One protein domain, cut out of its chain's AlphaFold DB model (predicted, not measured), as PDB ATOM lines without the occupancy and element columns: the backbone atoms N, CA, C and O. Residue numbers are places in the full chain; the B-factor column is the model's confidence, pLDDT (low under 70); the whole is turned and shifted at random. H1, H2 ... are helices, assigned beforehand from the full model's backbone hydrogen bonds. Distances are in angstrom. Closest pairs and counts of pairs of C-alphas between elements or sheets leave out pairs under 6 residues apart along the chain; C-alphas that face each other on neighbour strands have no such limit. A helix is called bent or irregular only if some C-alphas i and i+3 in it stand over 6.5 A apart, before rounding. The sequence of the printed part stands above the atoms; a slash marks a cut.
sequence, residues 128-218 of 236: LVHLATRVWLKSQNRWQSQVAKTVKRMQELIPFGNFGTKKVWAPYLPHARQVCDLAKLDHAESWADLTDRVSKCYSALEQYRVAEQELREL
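Overview. This is residues 128 to 218 of the 236 residues of an uncharacterized protein of Didymella exigua CBS 183.55 (UniProt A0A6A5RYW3). A loose bundle of three helices, H2, H3 and H4, runs up and down, each helix against the one before; residues 209 to 218, of which 209 to 217 belong to the long H4, stick out as an arm. At the other end H1 makes a corner with H2 and touches no helix. The printed part has 91 residues with four named helices, H1 to H4 in chain order, and no named strand: all helix. It is loose, with a radius of gyration of the C-alphas of 15.8 A, and spans 58 by 25 by 20 A.

Arrangement. Start at H4, residues 191 to 217, and look at its residues 191 to 201, which alone touch H3, residues 166 to 185. The closest C-alphas, of Ala 183 and Trp 191, are 5.7 A apart. This hairpin has a steep tilt of 40 degrees, opposite ways. H3 is irregular, with C-alphas 171 and 174 7.1 A apart, and has a kink of 43 degrees near residue 174. Next find H2, residues 143 to 157, which forms a hairpin with H3 at a shallow tilt of 26 degrees, opposite ways; their closest C-alphas, of Met 154 and Ala 176, are 6.4 A apart. H2 touches H4 with residues 151 to 155 alone, closest at the C-alphas of Gln 155 and Leu 194, 6.2 A; the tilt of 37 degrees is only just steep, the same way. H1, residues 128 to 139, is close to H2 but not clearly touching, and apart from H3 and H4. Every O i to N i+4 pair is within hydrogen-bond range in H1, H2 and H4; in H3, 12 of 16 are.

Along the chain. Find C-alpha 128 at (-15.878, -94.745, 26.890), where H1 begins. H2 measures 21.1 A, H3 28.4 A. H4 runs 39.2 A to C-alpha 217 at (17.346, -78.426, 6.770).

Size, cuts and confidence. The printed part has no cut and no long link. Without residues 209 to 218 the body spans 43 by 25 by 18 A. Mean pLDDT of the printed part is 72.3; look for values under 70 at residues 128 to 134, 160 to 165, 185 to 190 and 214 to 218, among others.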
ATOM      1  N   LEU A 128     -14.699 -94.296  26.133       53.97
ATOM      2  CA  LEU A 128     -15.878 -94.745  26.890       53.97
ATOM      3  C   LEU A 128     -17.203 -94.424  26.199       53.97
ATOM      4  O   LEU A 128     -18.139 -95.217  26.278       53.97
ATOM      5  N   VAL A 129     -17.292 -93.280  25.522       60.28
ATOM      6  CA  VAL A 129     -18.485 -92.904  24.759       60.28
ATOM      7  C   VAL A 129     -18.645 -93.863  23.583       60.28
ATOM      8  O   VAL A 129     -19.749 -94.356  23.356       60.28
ATOM      9  N   HIS A 130     -17.547 -94.237  22.914       64.69
ATOM     10  CA  HIS A 130     -17.567 -95.291  21.896       64.69
ATOM     11  C   HIS A 130     -18.047 -96.634  22.461       64.69
ATOM     12  O   HIS A 130     -18.917 -97.275  21.868       64.69
ATOM     13  N   LEU A 131     -17.541 -97.049  23.630       61.50
ATOM     14  CA  LEU A 131     -17.932 -98.310  24.265       61.50
ATOM     15  C   LEU A 131     -19.417 -98.328  24.659       61.50
ATOM     16  O   LEU A 131     -20.126 -99.276  24.320       61.50
ATOM     17  N   ALA A 132     -19.899 -97.284  25.335       62.56
ATOM     18  CA  ALA A 132     -21.296 -97.170  25.749       62.56
ATOM     19  C   ALA A 132     -22.241 -97.142  24.538       62.56
ATOM     20  O   ALA A 132     -23.243 -97.859  24.515       62.56
ATOM     21  N   THR A 133     -21.881 -96.384  23.498       64.38
ATOM     22  CA  THR A 133     -22.638 -96.307  22.239       64.38
ATOM     23  C   THR A 133     -22.690 -97.665  21.543       64.38
ATOM     24  O   THR A 133     -23.753 -98.084  21.086       64.38
ATOM     25  N   ARG A 134     -21.573 -98.405  21.519       68.00
ATOM     26  CA  ARG A 134     -21.508 -99.760  20.960       68.00
ATOM     27  C   ARG A 134     -22.417-100.730  21.703       68.00
ATOM     28  O   ARG A 134     -23.193-101.439  21.066       68.00
ATOM     29  N   VAL A 135     -22.344-100.757  23.033       70.94
ATOM     30  CA  VAL A 135     -23.190-101.631  23.862       70.94
ATOM     31  C   VAL A 135     -24.668-101.305  23.646       70.94
ATOM     32  O   VAL A 135     -25.475-102.208  23.428       70.94
ATOM     33  N   TRP A 136     -25.018-100.018  23.618       74.75
ATOM     34  CA  TRP A 136     -26.381 -99.573  23.349       74.75
ATOM     35  C   TRP A 136     -26.869-100.011  21.958       74.75
ATOM     36  O   TRP A 136     -27.921-100.639  21.856       74.75
ATOM     37  N   LEU A 137     -26.095 -99.777  20.894       70.19
ATOM     38  CA  LEU A 137     -26.463-100.156  19.523       70.19
ATOM     39  C   LEU A 137     -26.590-101.672  19.326       70.19
ATOM     40  O   LEU A 137     -27.493-102.113  18.608       70.19
ATOM     41  N   LYS A 138     -25.728-102.465  19.978       74.56
ATOM     42  CA  LYS A 138     -25.833-103.932  19.990       74.56
ATOM     43  C   LYS A 138     -27.101-104.388  20.723       74.56
ATOM     44  O   LYS A 138     -27.820-105.224  20.192       74.56
ATOM     45  N   SER A 139     -27.456-103.769  21.856       68.50
ATOM     46  CA  SER A 139     -28.702-104.083  22.587       68.50
ATOM     47  C   SER A 139     -29.985-103.824  21.785       68.50
ATOM     48  O   SER A 139     -31.012-104.437  22.049       68.50
ATOM     49  N   GLN A 140     -29.929-102.915  20.807       74.12
ATOM     50  CA  GLN A 140     -31.055-102.566  19.937       74.12
ATOM     51  C   GLN A 140     -31.037-103.334  18.606       74.12
ATOM     52  O   GLN A 140     -31.872-103.067  17.748       74.12
ATOM     53  N   ASN A 141     -30.070-104.237  18.399       77.56
ATOM     54  CA  ASN A 141     -29.839-104.953  17.140       77.56
ATOM     55  C   ASN A 141     -29.646-104.026  15.915       77.56
ATOM     56  O   ASN A 141     -29.972-104.375  14.784       77.56
ATOM     57  N   ARG A 142     -29.134-102.806  16.139       78.38
ATOM     58  CA  ARG A 142     -28.920-101.771  15.103       78.38
ATOM     59  C   ARG A 142     -27.451-101.585  14.733       78.38
ATOM     60  O   ARG A 142     -27.134-100.732  13.906       78.38
ATOM     61  N   TRP A 143     -26.564-102.348  15.363       77.56
ATOM     62  CA  TRP A 143     -25.120-102.195  15.254       77.56
ATOM     63  C   TRP A 143     -24.627-102.265  13.805       77.56
ATOM     64  O   TRP A 143     -24.057-101.294  13.321       77.56
ATOM     65  N   GLN A 144     -24.929-103.347  13.087       77.81
ATOM     66  CA  GLN A 144     -24.450-103.570  11.720       77.81
ATOM     67  C   GLN A 144     -24.930-102.470  10.760       77.81
ATOM     68  O   GLN A 144     -24.142-101.925   9.993       77.81
ATOM     69  N   SER A 145     -26.207-102.076  10.859       79.12
ATOM     70  CA  SER A 145     -26.784-101.007  10.030       79.12
ATOM     71  C   SER A 145     -26.108 -99.653  10.269       79.12
ATOM     72  O   SER A 145     -25.880 -98.902   9.321       79.12
ATOM     73  N   GLN A 146     -25.773 -99.331  11.522       75.62
ATOM     74  CA  GLN A 146     -25.115 -98.065  11.846       75.62
ATOM     75  C   GLN A 146     -23.628 -98.079  11.500       75.62
ATOM     76  O   GLN A 146     -23.131 -97.091  10.972       75.62
ATOM     77  N   VAL A 147     -22.926 -99.193  11.724       74.62
ATOM     78  CA  VAL A 147     -21.520 -99.339  11.319       74.62
ATOM     79  C   VAL A 147     -21.386 -99.195   9.805       74.62
ATOM     80  O   VAL A 147     -20.555 -98.412   9.357       74.62
ATOM     81  N   ALA A 148     -22.247 -99.843   9.016       76.81
ATOM     82  CA  ALA A 148     -22.226 -99.719   7.557       76.81
ATOM     83  C   ALA A 148     -22.451 -98.271   7.082       76.81
ATOM     84  O   ALA A 148     -21.736 -97.786   6.207       76.81
ATOM     85  N   LYS A 149     -23.400 -97.544   7.694       79.25
ATOM     86  CA  LYS A 149     -23.638 -96.119   7.396       79.25
ATOM     87  C   LYS A 149     -22.433 -95.248   7.743       79.25
ATOM     88  O   LYS A 149     -22.077 -94.368   6.966       79.25
ATOM     89  N   THR A 150     -21.798 -95.507   8.883       76.56
ATOM     90  CA  THR A 150     -20.606 -94.775   9.326       76.56
ATOM     91  C   THR A 150     -19.407 -95.052   8.422       76.56
ATOM     92  O   THR A 150     -18.724 -94.110   8.036       76.56
ATOM     93  N   VAL A 151     -19.174 -96.311   8.031       75.12
ATOM     94  CA  VAL A 151     -18.111 -96.687   7.081       75.12
ATOM     95  C   VAL A 151     -18.326 -95.987   5.741       75.12
ATOM     96  O   VAL A 151     -17.412 -95.327   5.255       75.12
ATOM     97  N   LYS A 152     -19.554 -96.026   5.208       79.62
ATOM     98  CA  LYS A 152     -19.909 -95.319   3.972       79.62
ATOM     99  C   LYS A 152     -19.638 -93.817   4.081       79.62
ATOM    100  O   LYS A 152     -19.028 -93.231   3.194       79.62
ATOM    101  N   ARG A 153     -20.033 -93.194   5.196       76.12
ATOM    102  CA  ARG A 153     -19.789 -91.765   5.421       76.12
ATOM    103  C   ARG A 153     -18.296 -91.437   5.511       76.12
ATOM    104  O   ARG A 153     -17.872 -90.414   4.989       76.12
ATOM    105  N   MET A 154     -17.493 -92.297   6.134       74.00
ATOM    106  CA  MET A 154     -16.038 -92.119   6.191       74.00
ATOM    107  C   MET A 154     -15.382 -92.277   4.814       74.00
ATOM    108  O   MET A 154     -14.467 -91.528   4.496       74.00
ATOM    109  N   GLN A 155     -15.876 -93.182   3.965       77.69
ATOM    110  CA  GLN A 155     -15.402 -93.318   2.581       77.69
ATOM    111  C   GLN A 155     -15.711 -92.086   1.716       77.69
ATOM    112  O   GLN A 155     -14.942 -91.785   0.809       77.69
ATOM    113  N   GLU A 156     -16.808 -91.371   1.989       77.50
ATOM    114  CA  GLU A 156     -17.138 -90.101   1.319       77.50
ATOM    115  C   GLU A 156     -16.211 -88.955   1.750       77.50
ATOM    116  O   GLU A 156     -15.898 -88.081   0.945       77.50
ATOM    117  N   LEU A 157     -15.786 -88.943   3.016       75.25
ATOM    118  CA  LEU A 157     -14.952 -87.877   3.581       75.25
ATOM    119  C   LEU A 157     -13.454 -88.087   3.322       75.25
ATOM    120  O   LEU A 157     -12.703 -87.115   3.254       75.25
ATOM    121  N   ILE A 158     -13.010 -89.340   3.195       74.38
ATOM    122  CA  ILE A 158     -11.598 -89.687   3.014       74.38
ATOM    123  C   ILE A 158     -11.319 -89.923   1.526       74.38
ATOM    124  O   ILE A 158     -11.843 -90.886   0.945       74.38
ATOM    125  N   PRO A 159     -10.481 -89.080   0.896       74.06
ATOM    126  CA  PRO A 159     -10.236 -89.160  -0.532       74.06
ATOM    127  C   PRO A 159      -9.485 -90.439  -0.904       74.06
ATOM    128  O   PRO A 159      -8.548 -90.865  -0.231       74.06
ATOM    129  N   PHE A 160      -9.862 -91.026  -2.040       65.69
ATOM    130  CA  PHE A 160      -9.108 -92.105  -2.671       65.69
ATOM    131  C   PHE A 160      -8.046 -91.490  -3.595       65.69
ATOM    132  O   PHE A 160      -8.252 -91.358  -4.796       65.69
ATOM    133  N   GLY A 161      -6.929 -91.032  -3.026       63.84
ATOM    134  CA  GLY A 161      -5.736 -90.642  -3.795       63.84
ATOM    135  C   GLY A 161      -5.529 -89.147  -4.069       63.84
ATOM    136  O   GLY A 161      -4.396 -88.758  -4.331       63.84
ATOM    137  N   ASN A 162      -6.547 -88.282  -3.957       64.19
ATOM    138  CA  ASN A 162      -6.329 -86.826  -4.004       64.19
ATOM    139  C   ASN A 162      -6.049 -86.275  -2.595       64.19
ATOM    140  O   ASN A 162      -6.971 -85.942  -1.852       64.19
ATOM    141  N   PHE A 163      -4.767 -86.182  -2.230       64.62
ATOM    142  CA  PHE A 163      -4.321 -85.739  -0.901       64.62
ATOM    143  C   PHE A 163      -4.107 -84.221  -0.777       64.62
ATOM    144  O   PHE A 163      -3.745 -83.749   0.300       64.62
ATOM    145  N   GLY A 164      -4.388 -83.436  -1.828       63.44
ATOM    146  CA  GLY A 164      -4.164 -81.982  -1.834       63.44
ATOM    147  C   GLY A 164      -4.951 -81.216  -0.762       63.44
ATOM    148  O   GLY A 164      -4.526 -80.164  -0.298       63.44
ATOM    149  N   THR A 165      -6.067 -81.773  -0.288       69.81
ATOM    150  CA  THR A 165      -6.934 -81.181   0.742       69.81
ATOM    151  C   THR A 165      -6.636 -81.707   2.151       69.81
ATOM    152  O   THR A 165      -7.559 -81.971   2.920       69.81
ATOM    153  N   LYS A 166      -5.350 -81.842   2.522       70.19
ATOM    154  CA  LYS A 166      -4.886 -82.339   3.841       70.19
ATOM    155  C   LYS A 166      -5.664 -81.752   5.023       70.19
ATOM    156  O   LYS A 166      -6.044 -82.492   5.924       70.19
ATOM    157  N   LYS A 167      -5.967 -80.450   4.992       66.44
ATOM    158  CA  LYS A 167      -6.734 -79.749   6.043       66.44
ATOM    159  C   LYS A 167      -8.145 -80.315   6.262       66.44
ATOM    160  O   LYS A 167      -8.648 -80.260   7.373       66.44
ATOM    161  N   VAL A 168      -8.765 -80.880   5.225       70.69
ATOM    162  CA  VAL A 168     -10.147 -81.373   5.264       70.69
ATOM    163  C   VAL A 168     -10.225 -82.793   5.810       70.69
ATOM    164  O   VAL A 168     -11.043 -83.059   6.680       70.69
ATOM    165  N   TRP A 169      -9.386 -83.713   5.327       72.88
ATOM    166  CA  TRP A 169      -9.484 -85.133   5.695       72.88
ATOM    167  C   TRP A 169      -8.595 -85.535   6.879       72.88
ATOM    168  O   TRP A 169      -8.936 -86.483   7.588       72.88
ATOM    169  N   ALA A 170      -7.487 -84.830   7.144       72.62
ATOM    170  CA  ALA A 170      -6.578 -85.182   8.239       72.62
ATOM    171  C   ALA A 170      -7.236 -85.167   9.634       72.62
ATOM    172  O   ALA A 170      -6.942 -86.079  10.414       72.62
ATOM    173  N   PRO A 171      -8.154 -84.232   9.962       70.69
ATOM    174  CA  PRO A 171      -8.862 -84.254  11.243       70.69
ATOM    175  C   PRO A 171      -9.732 -85.505  11.443       70.69
ATOM    176  O   PRO A 171      -9.917 -85.948  12.572       70.69
ATOM    177  N   TYR A 172     -10.232 -86.117  10.364       67.31
ATOM    178  CA  TYR A 172     -11.118 -87.284  10.435       67.31
ATOM    179  C   TYR A 172     -10.382 -88.628  10.501       67.31
ATOM    180  O   TYR A 172     -10.984 -89.639  10.870       67.31
ATOM    181  N   LEU A 173      -9.084 -88.668  10.188       71.75
ATOM    182  CA  LEU A 173      -8.280 -89.894  10.221       71.75
ATOM    183  C   LEU A 173      -8.265 -90.654  11.557       71.75
ATOM    184  O   LEU A 173      -8.424 -91.878  11.514       71.75
ATOM    185  N   PRO A 174      -8.094 -90.017  12.736       70.94
ATOM    186  CA  PRO A 174      -8.141 -90.748  14.004       70.94
ATOM    187  C   PRO A 174      -9.495 -91.442  14.219       70.94
ATOM    188  O   PRO A 174      -9.535 -92.575  14.702       70.94
ATOM    189  N   HIS A 175     -10.596 -90.824  13.783       72.50
ATOM    190  CA  HIS A 175     -11.931 -91.424  13.844       72.50
ATOM    191  C   HIS A 175     -12.098 -92.556  12.832       72.50
ATOM    192  O   HIS A 175     -12.655 -93.603  13.157       72.50
ATOM    193  N   ALA A 176     -11.585 -92.380  11.617       76.19
ATOM    194  CA  ALA A 176     -11.615 -93.407  10.585       76.19
ATOM    195  C   ALA A 176     -10.867 -94.670  11.024       76.19
ATOM    196  O   ALA A 176     -11.379 -95.775  10.867       76.19
ATOM    197  N   ARG A 177      -9.705 -94.506  11.668       77.00
ATOM    198  CA  ARG A 177      -8.929 -95.611  12.238       77.00
ATOM    199  C   ARG A 177      -9.711 -96.374  13.306       77.00
ATOM    200  O   ARG A 177      -9.778 -97.597  13.250       77.00
ATOM    201  N   GLN A 178     -10.364 -95.662  14.226       74.12
ATOM    202  CA  GLN A 178     -11.228 -96.290  15.230       74.12
ATOM    203  C   GLN A 178     -12.390 -97.062  14.589       74.12
ATOM    204  O   GLN A 178     -12.736 -98.152  15.044       74.12
ATOM    205  N   VAL A 179     -12.990 -96.526  13.522       75.38
ATOM    206  CA  VAL A 179     -14.051 -97.210  12.770       75.38
ATOM    207  C   VAL A 179     -13.514 -98.460  12.068       75.38
ATOM    208  O   VAL A 179     -14.195 -99.483  12.099       75.38
ATOM    209  N   CYS A 180     -12.303 -98.428  11.506       78.06
ATOM    210  CA  CYS A 180     -11.651 -99.611  10.934       78.06
ATOM    211  C   CYS A 180     -11.428-100.702  11.985       78.06
ATOM    212  O   CYS A 180     -11.795-101.852  11.749       78.06
ATOM    213  N   ASP A 181     -10.888-100.347  13.154       76.00
ATOM    214  CA  ASP A 181     -10.648-101.300  14.242       76.00
ATOM    215  C   ASP A 181     -11.961-101.950  14.708       76.00
ATOM    216  O   ASP A 181     -12.031-103.161  14.915       76.00
ATOM    217  N   LEU A 182     -13.037-101.164  14.803       72.38
ATOM    218  CA  LEU A 182     -14.371-101.664  15.141       72.38
ATOM    219  C   LEU A 182     -14.952-102.569  14.046       72.38
ATOM    220  O   LEU A 182     -15.461-103.645  14.348       72.38
ATOM    221  N   ALA A 183     -14.868-102.159  12.782       72.31
ATOM    222  CA  ALA A 183     -15.423-102.910  11.662       72.31
ATOM    223  C   ALA A 183     -14.658-104.221  11.399       72.31
ATOM    224  O   ALA A 183     -15.267-105.211  10.989       72.31
ATOM    225  N   LYS A 184     -13.352-104.251  11.703       75.62
ATOM    226  CA  LYS A 184     -12.509-105.452  11.664       75.62
ATOM    227  C   LYS A 184     -12.914-106.469  12.731       75.62
ATOM    228  O   LYS A 184     -13.011-107.653  12.426       75.62
ATOM    229  N   LEU A 185     -13.189-106.012  13.957       69.38
ATOM    230  CA  LEU A 185     -13.656-106.872  15.054       69.38
ATOM    231  C   LEU A 185     -15.020-107.515  14.772       69.38
ATOM    232  O   LEU A 185     -15.294-108.598  15.276       69.38
ATOM    233  N   ASP A 186     -15.868-106.854  13.987       69.38
ATOM    234  CA  ASP A 186     -17.199-107.354  13.636       69.38
ATOM    235  C   ASP A 186     -17.275-107.933  12.202       69.38
ATOM    236  O   ASP A 186     -18.375-108.138  11.694       69.38
ATOM    237  N   HIS A 187     -16.131-108.204  11.554       68.75
ATOM    238  CA  HIS A 187     -16.022-108.829  10.222       68.75
ATOM    239  C   HIS A 187     -16.883-108.184   9.112       68.75
ATOM    240  O   HIS A 187     -17.392-108.874   8.233       68.75
ATOM    241  N   ALA A 188     -17.056-106.860   9.119       67.31
ATOM    242  CA  ALA A 188     -17.884-106.178   8.118       67.31
ATOM    243  C   ALA A 188     -17.249-106.197   6.705       67.31
ATOM    244  O   ALA A 188     -16.104-105.812   6.539       67.31
ATOM    245  N   GLU A 189     -17.984-106.525   5.643       63.19
ATOM    246  CA  GLU A 189     -17.411-106.688   4.284       63.19
ATOM    247  C   GLU A 189     -16.714-105.436   3.697       63.19
ATOM    248  O   GLU A 189     -15.930-105.539   2.758       63.19
ATOM    249  N   SER A 190     -16.943-104.244   4.262       66.06
ATOM    250  CA  SER A 190     -16.459-102.960   3.728       66.06
ATOM    251  C   SER A 190     -15.239-102.366   4.462       66.06
ATOM    252  O   SER A 190     -14.749-101.303   4.082       66.06
ATOM    253  N   TRP A 191     -14.699-103.021   5.504       75.12
ATOM    254  CA  TRP A 191     -13.577-102.441   6.271       75.12
ATOM    255  C   TRP A 191     -12.248-102.431   5.508       75.12
ATOM    256  O   TRP A 191     -11.403-101.582   5.794       75.12
ATOM    257  N   ALA A 192     -12.052-103.335   4.543       80.62
ATOM    258  CA  ALA A 192     -10.801-103.446   3.791       80.62
ATOM    259  C   ALA A 192     -10.520-102.194   2.940       80.62
ATOM    260  O   ALA A 192      -9.425-101.641   3.020       80.62
ATOM    261  N   ASP A 193     -11.524-101.695   2.210       82.56
ATOM    262  CA  ASP A 193     -11.406-100.476   1.394       82.56
ATOM    263  C   ASP A 193     -11.155 -99.231   2.258       82.56
ATOM    264  O   ASP A 193     -10.266 -98.429   1.971       82.56
ATOM    265  N   LEU A 194     -11.885 -99.087   3.372       81.69
ATOM    266  CA  LEU A 194     -11.661 -97.976   4.297       81.69
ATOM    267  C   LEU A 194     -10.254 -98.031   4.921       81.69
ATOM    268  O   LEU A 194      -9.600 -97.000   5.068       81.69
ATOM    269  N   THR A 195      -9.763 -99.226   5.257       82.81
ATOM    270  CA  THR A 195      -8.421 -99.415   5.829       82.81
ATOM    271  C   THR A 195      -7.322 -99.083   4.821       82.81
ATOM    272  O   THR A 195      -6.337 -98.445   5.195       82.81
ATOM    273  N   ASP A 196      -7.493 -99.454   3.552       85.56
ATOM    274  CA  ASP A 196      -6.572 -99.081   2.472       85.56
ATOM    275  C   ASP A 196      -6.503 -97.553   2.289       85.56
ATOM    276  O   ASP A 196      -5.415 -96.972   2.301       85.56
ATOM    277  N   ARG A 197      -7.658 -96.869   2.251       85.00
ATOM    278  CA  ARG A 197      -7.733 -95.396   2.191       85.00
ATOM    279  C   ARG A 197      -7.005 -94.727   3.351       85.00
ATOM    280  O   ARG A 197      -6.184 -93.837   3.137       85.00
ATOM    281  N   VAL A 198      -7.294 -95.159   4.580       83.44
ATOM    282  CA  VAL A 198      -6.679 -94.613   5.800       83.44
ATOM    283  C   VAL A 198      -5.167 -94.835   5.792       83.44
ATOM    284  O   VAL A 198      -4.415 -93.922   6.130       83.44
ATOM    285  N   SER A 199      -4.711 -96.013   5.361       83.31
ATOM    286  CA  SER A 199      -3.282 -96.341   5.298       83.31
ATOM    287  C   SER A 199      -2.544 -95.429   4.317       83.31
ATOM    288  O   SER A 199      -1.543 -94.821   4.688       83.31
ATOM    289  N   LYS A 200      -3.093 -95.232   3.111       84.19
ATOM    290  CA  LYS A 200      -2.538 -94.306   2.110       84.19
ATOM    291  C   LYS A 200      -2.486 -92.862   2.611       84.19
ATOM    292  O   LYS A 200      -1.507 -92.165   2.359       84.19
ATOM    293  N   CYS A 201      -3.496 -92.423   3.366       81.44
ATOM    294  CA  CYS A 201      -3.489 -91.094   3.977       81.44
ATOM    295  C   CYS A 201      -2.362 -90.935   5.011       81.44
ATOM    296  O   CYS A 201      -1.705 -89.897   5.038       81.44
ATOM    297  N   TYR A 202      -2.119 -91.946   5.853       78.94
ATOM    298  CA  TYR A 202      -1.015 -91.914   6.820       78.94
ATOM    299  C   TYR A 202       0.355 -91.898   6.134       78.94
ATOM    300  O   TYR A 202       1.211 -91.115   6.541       78.94
ATOM    301  N   SER A 203       0.538 -92.678   5.065       81.06
ATOM    302  CA  SER A 203       1.766 -92.637   4.263       81.06
ATOM    303  C   SER A 203       1.990 -91.263   3.625       81.06
ATOM    304  O   SER A 203       3.101 -90.744   3.668       81.06
ATOM    305  N   ALA A 204       0.937 -90.627   3.100       80.00
ATOM    306  CA  ALA A 204       1.032 -89.269   2.571       80.00
ATOM    307  C   ALA A 204       1.406 -88.254   3.668       80.00
ATOM    308  O   ALA A 204       2.277 -87.418   3.459       80.00
ATOM    309  N   LEU A 205       0.798 -88.336   4.862       77.19
ATOM    310  CA  LEU A 205       1.137 -87.468   6.001       77.19
ATOM    311  C   LEU A 205       2.599 -87.588   6.433       77.19
ATOM    312  O   LEU A 205       3.218 -86.578   6.767       77.19
ATOM    313  N   GLU A 206       3.134 -88.804   6.442       78.81
ATOM    314  CA  GLU A 206       4.536 -89.051   6.758       78.81
ATOM    315  C   GLU A 206       5.456 -88.426   5.706       78.81
ATOM    316  O   GLU A 206       6.388 -87.715   6.070       78.81
ATOM    317  N   GLN A 207       5.133 -88.584   4.419       71.00
ATOM    318  CA  GLN A 207       5.866 -87.946   3.322       71.00
ATOM    319  C   GLN A 207       5.841 -86.414   3.412       71.00
ATOM    320  O   GLN A 207       6.876 -85.787   3.217       71.00
ATOM    321  N   TYR A 208       4.710 -85.801   3.785       63.97
ATOM    322  CA  TYR A 208       4.659 -84.354   4.041       63.97
ATOM    323  C   TYR A 208       5.576 -83.941   5.191       63.97
ATOM    324  O   TYR A 208       6.254 -82.928   5.090       63.97
ATOM    325  N   ARG A 209       5.605 -84.714   6.283       70.25
ATOM    326  CA  ARG A 209       6.465 -84.415   7.436       70.25
ATOM    327  C   ARG A 209       7.945 -84.510   7.066       70.25
ATOM    328  O   ARG A 209       8.727 -83.684   7.520       70.25
ATOM    329  N   VAL A 210       8.314 -85.511   6.265       70.12
ATOM    330  CA  VAL A 210       9.681 -85.686   5.758       70.12
ATOM    331  C   VAL A 210      10.054 -84.529   4.829       70.12
ATOM    332  O   VAL A 210      11.060 -83.880   5.075       70.12
ATOM    333  N   ALA A 211       9.201 -84.184   3.860       65.31
ATOM    334  CA  ALA A 211       9.438 -83.064   2.947       65.31
ATOM    335  C   ALA A 211       9.526 -81.701   3.666       65.31
ATOM    336  O   ALA A 211      10.372 -80.879   3.330       65.31
ATOM    337  N   GLU A 212       8.686 -81.451   4.679       60.91
ATOM    338  CA  GLU A 212       8.760 -80.240   5.518       60.91
ATOM    339  C   GLU A 212      10.058 -80.187   6.342       60.91
ATOM    340  O   GLU A 212      10.595 -79.106   6.576       60.91
ATOM    341  N   GLN A 213      10.564 -81.340   6.790       70.44
ATOM    342  CA  GLN A 213      11.807 -81.427   7.551       70.44
ATOM    343  C   GLN A 213      13.033 -81.223   6.649       70.44
ATOM    344  O   GLN A 213      13.907 -80.439   7.001       70.44
ATOM    345  N   GLU A 214      13.051 -81.837   5.465       67.94
ATOM    346  CA  GLU A 214      14.093 -81.638   4.449       67.94
ATOM    347  C   GLU A 214      14.145 -80.180   3.967       67.94
ATOM    348  O   GLU A 214      15.224 -79.605   3.859       67.94
ATOM    349  N   LEU A 215      12.988 -79.535   3.766       60.78
ATOM    350  CA  LEU A 215      12.910 -78.112   3.412       60.78
ATOM    351  C   LEU A 215      13.453 -77.195   4.522       60.78
ATOM    352  O   LEU A 215      13.963 -76.120   4.229       60.78
ATOM    353  N   ARG A 216      13.349 -77.612   5.788       60.66
ATOM    354  CA  ARG A 216      13.837 -76.852   6.950       60.66
ATOM    355  C   ARG A 216      15.333 -77.049   7.216       60.66
ATOM    356  O   ARG A 216      15.934 -76.235   7.907       60.66
ATOM    357  N   GLU A 217      15.909 -78.136   6.710       61.97
ATOM    358  CA  GLU A 217      17.346 -78.426   6.770       61.97
ATOM    359  C   GLU A 217      18.127 -77.777   5.616       61.97
ATOM    360  O   GLU A 217      19.353 -77.678   5.684       61.97
ATOM    361  N   LEU A 218      17.437 -77.281   4.582       51.56
ATOM    362  CA  LEU A 218      18.052 -76.380   3.617       51.56
ATOM    363  C   LEU A 218      18.384 -75.058   4.327       51.56
ATOM    364  O   LEU A 218      17.500 -74.486   4.970       51.56
TER     365      LEU A 218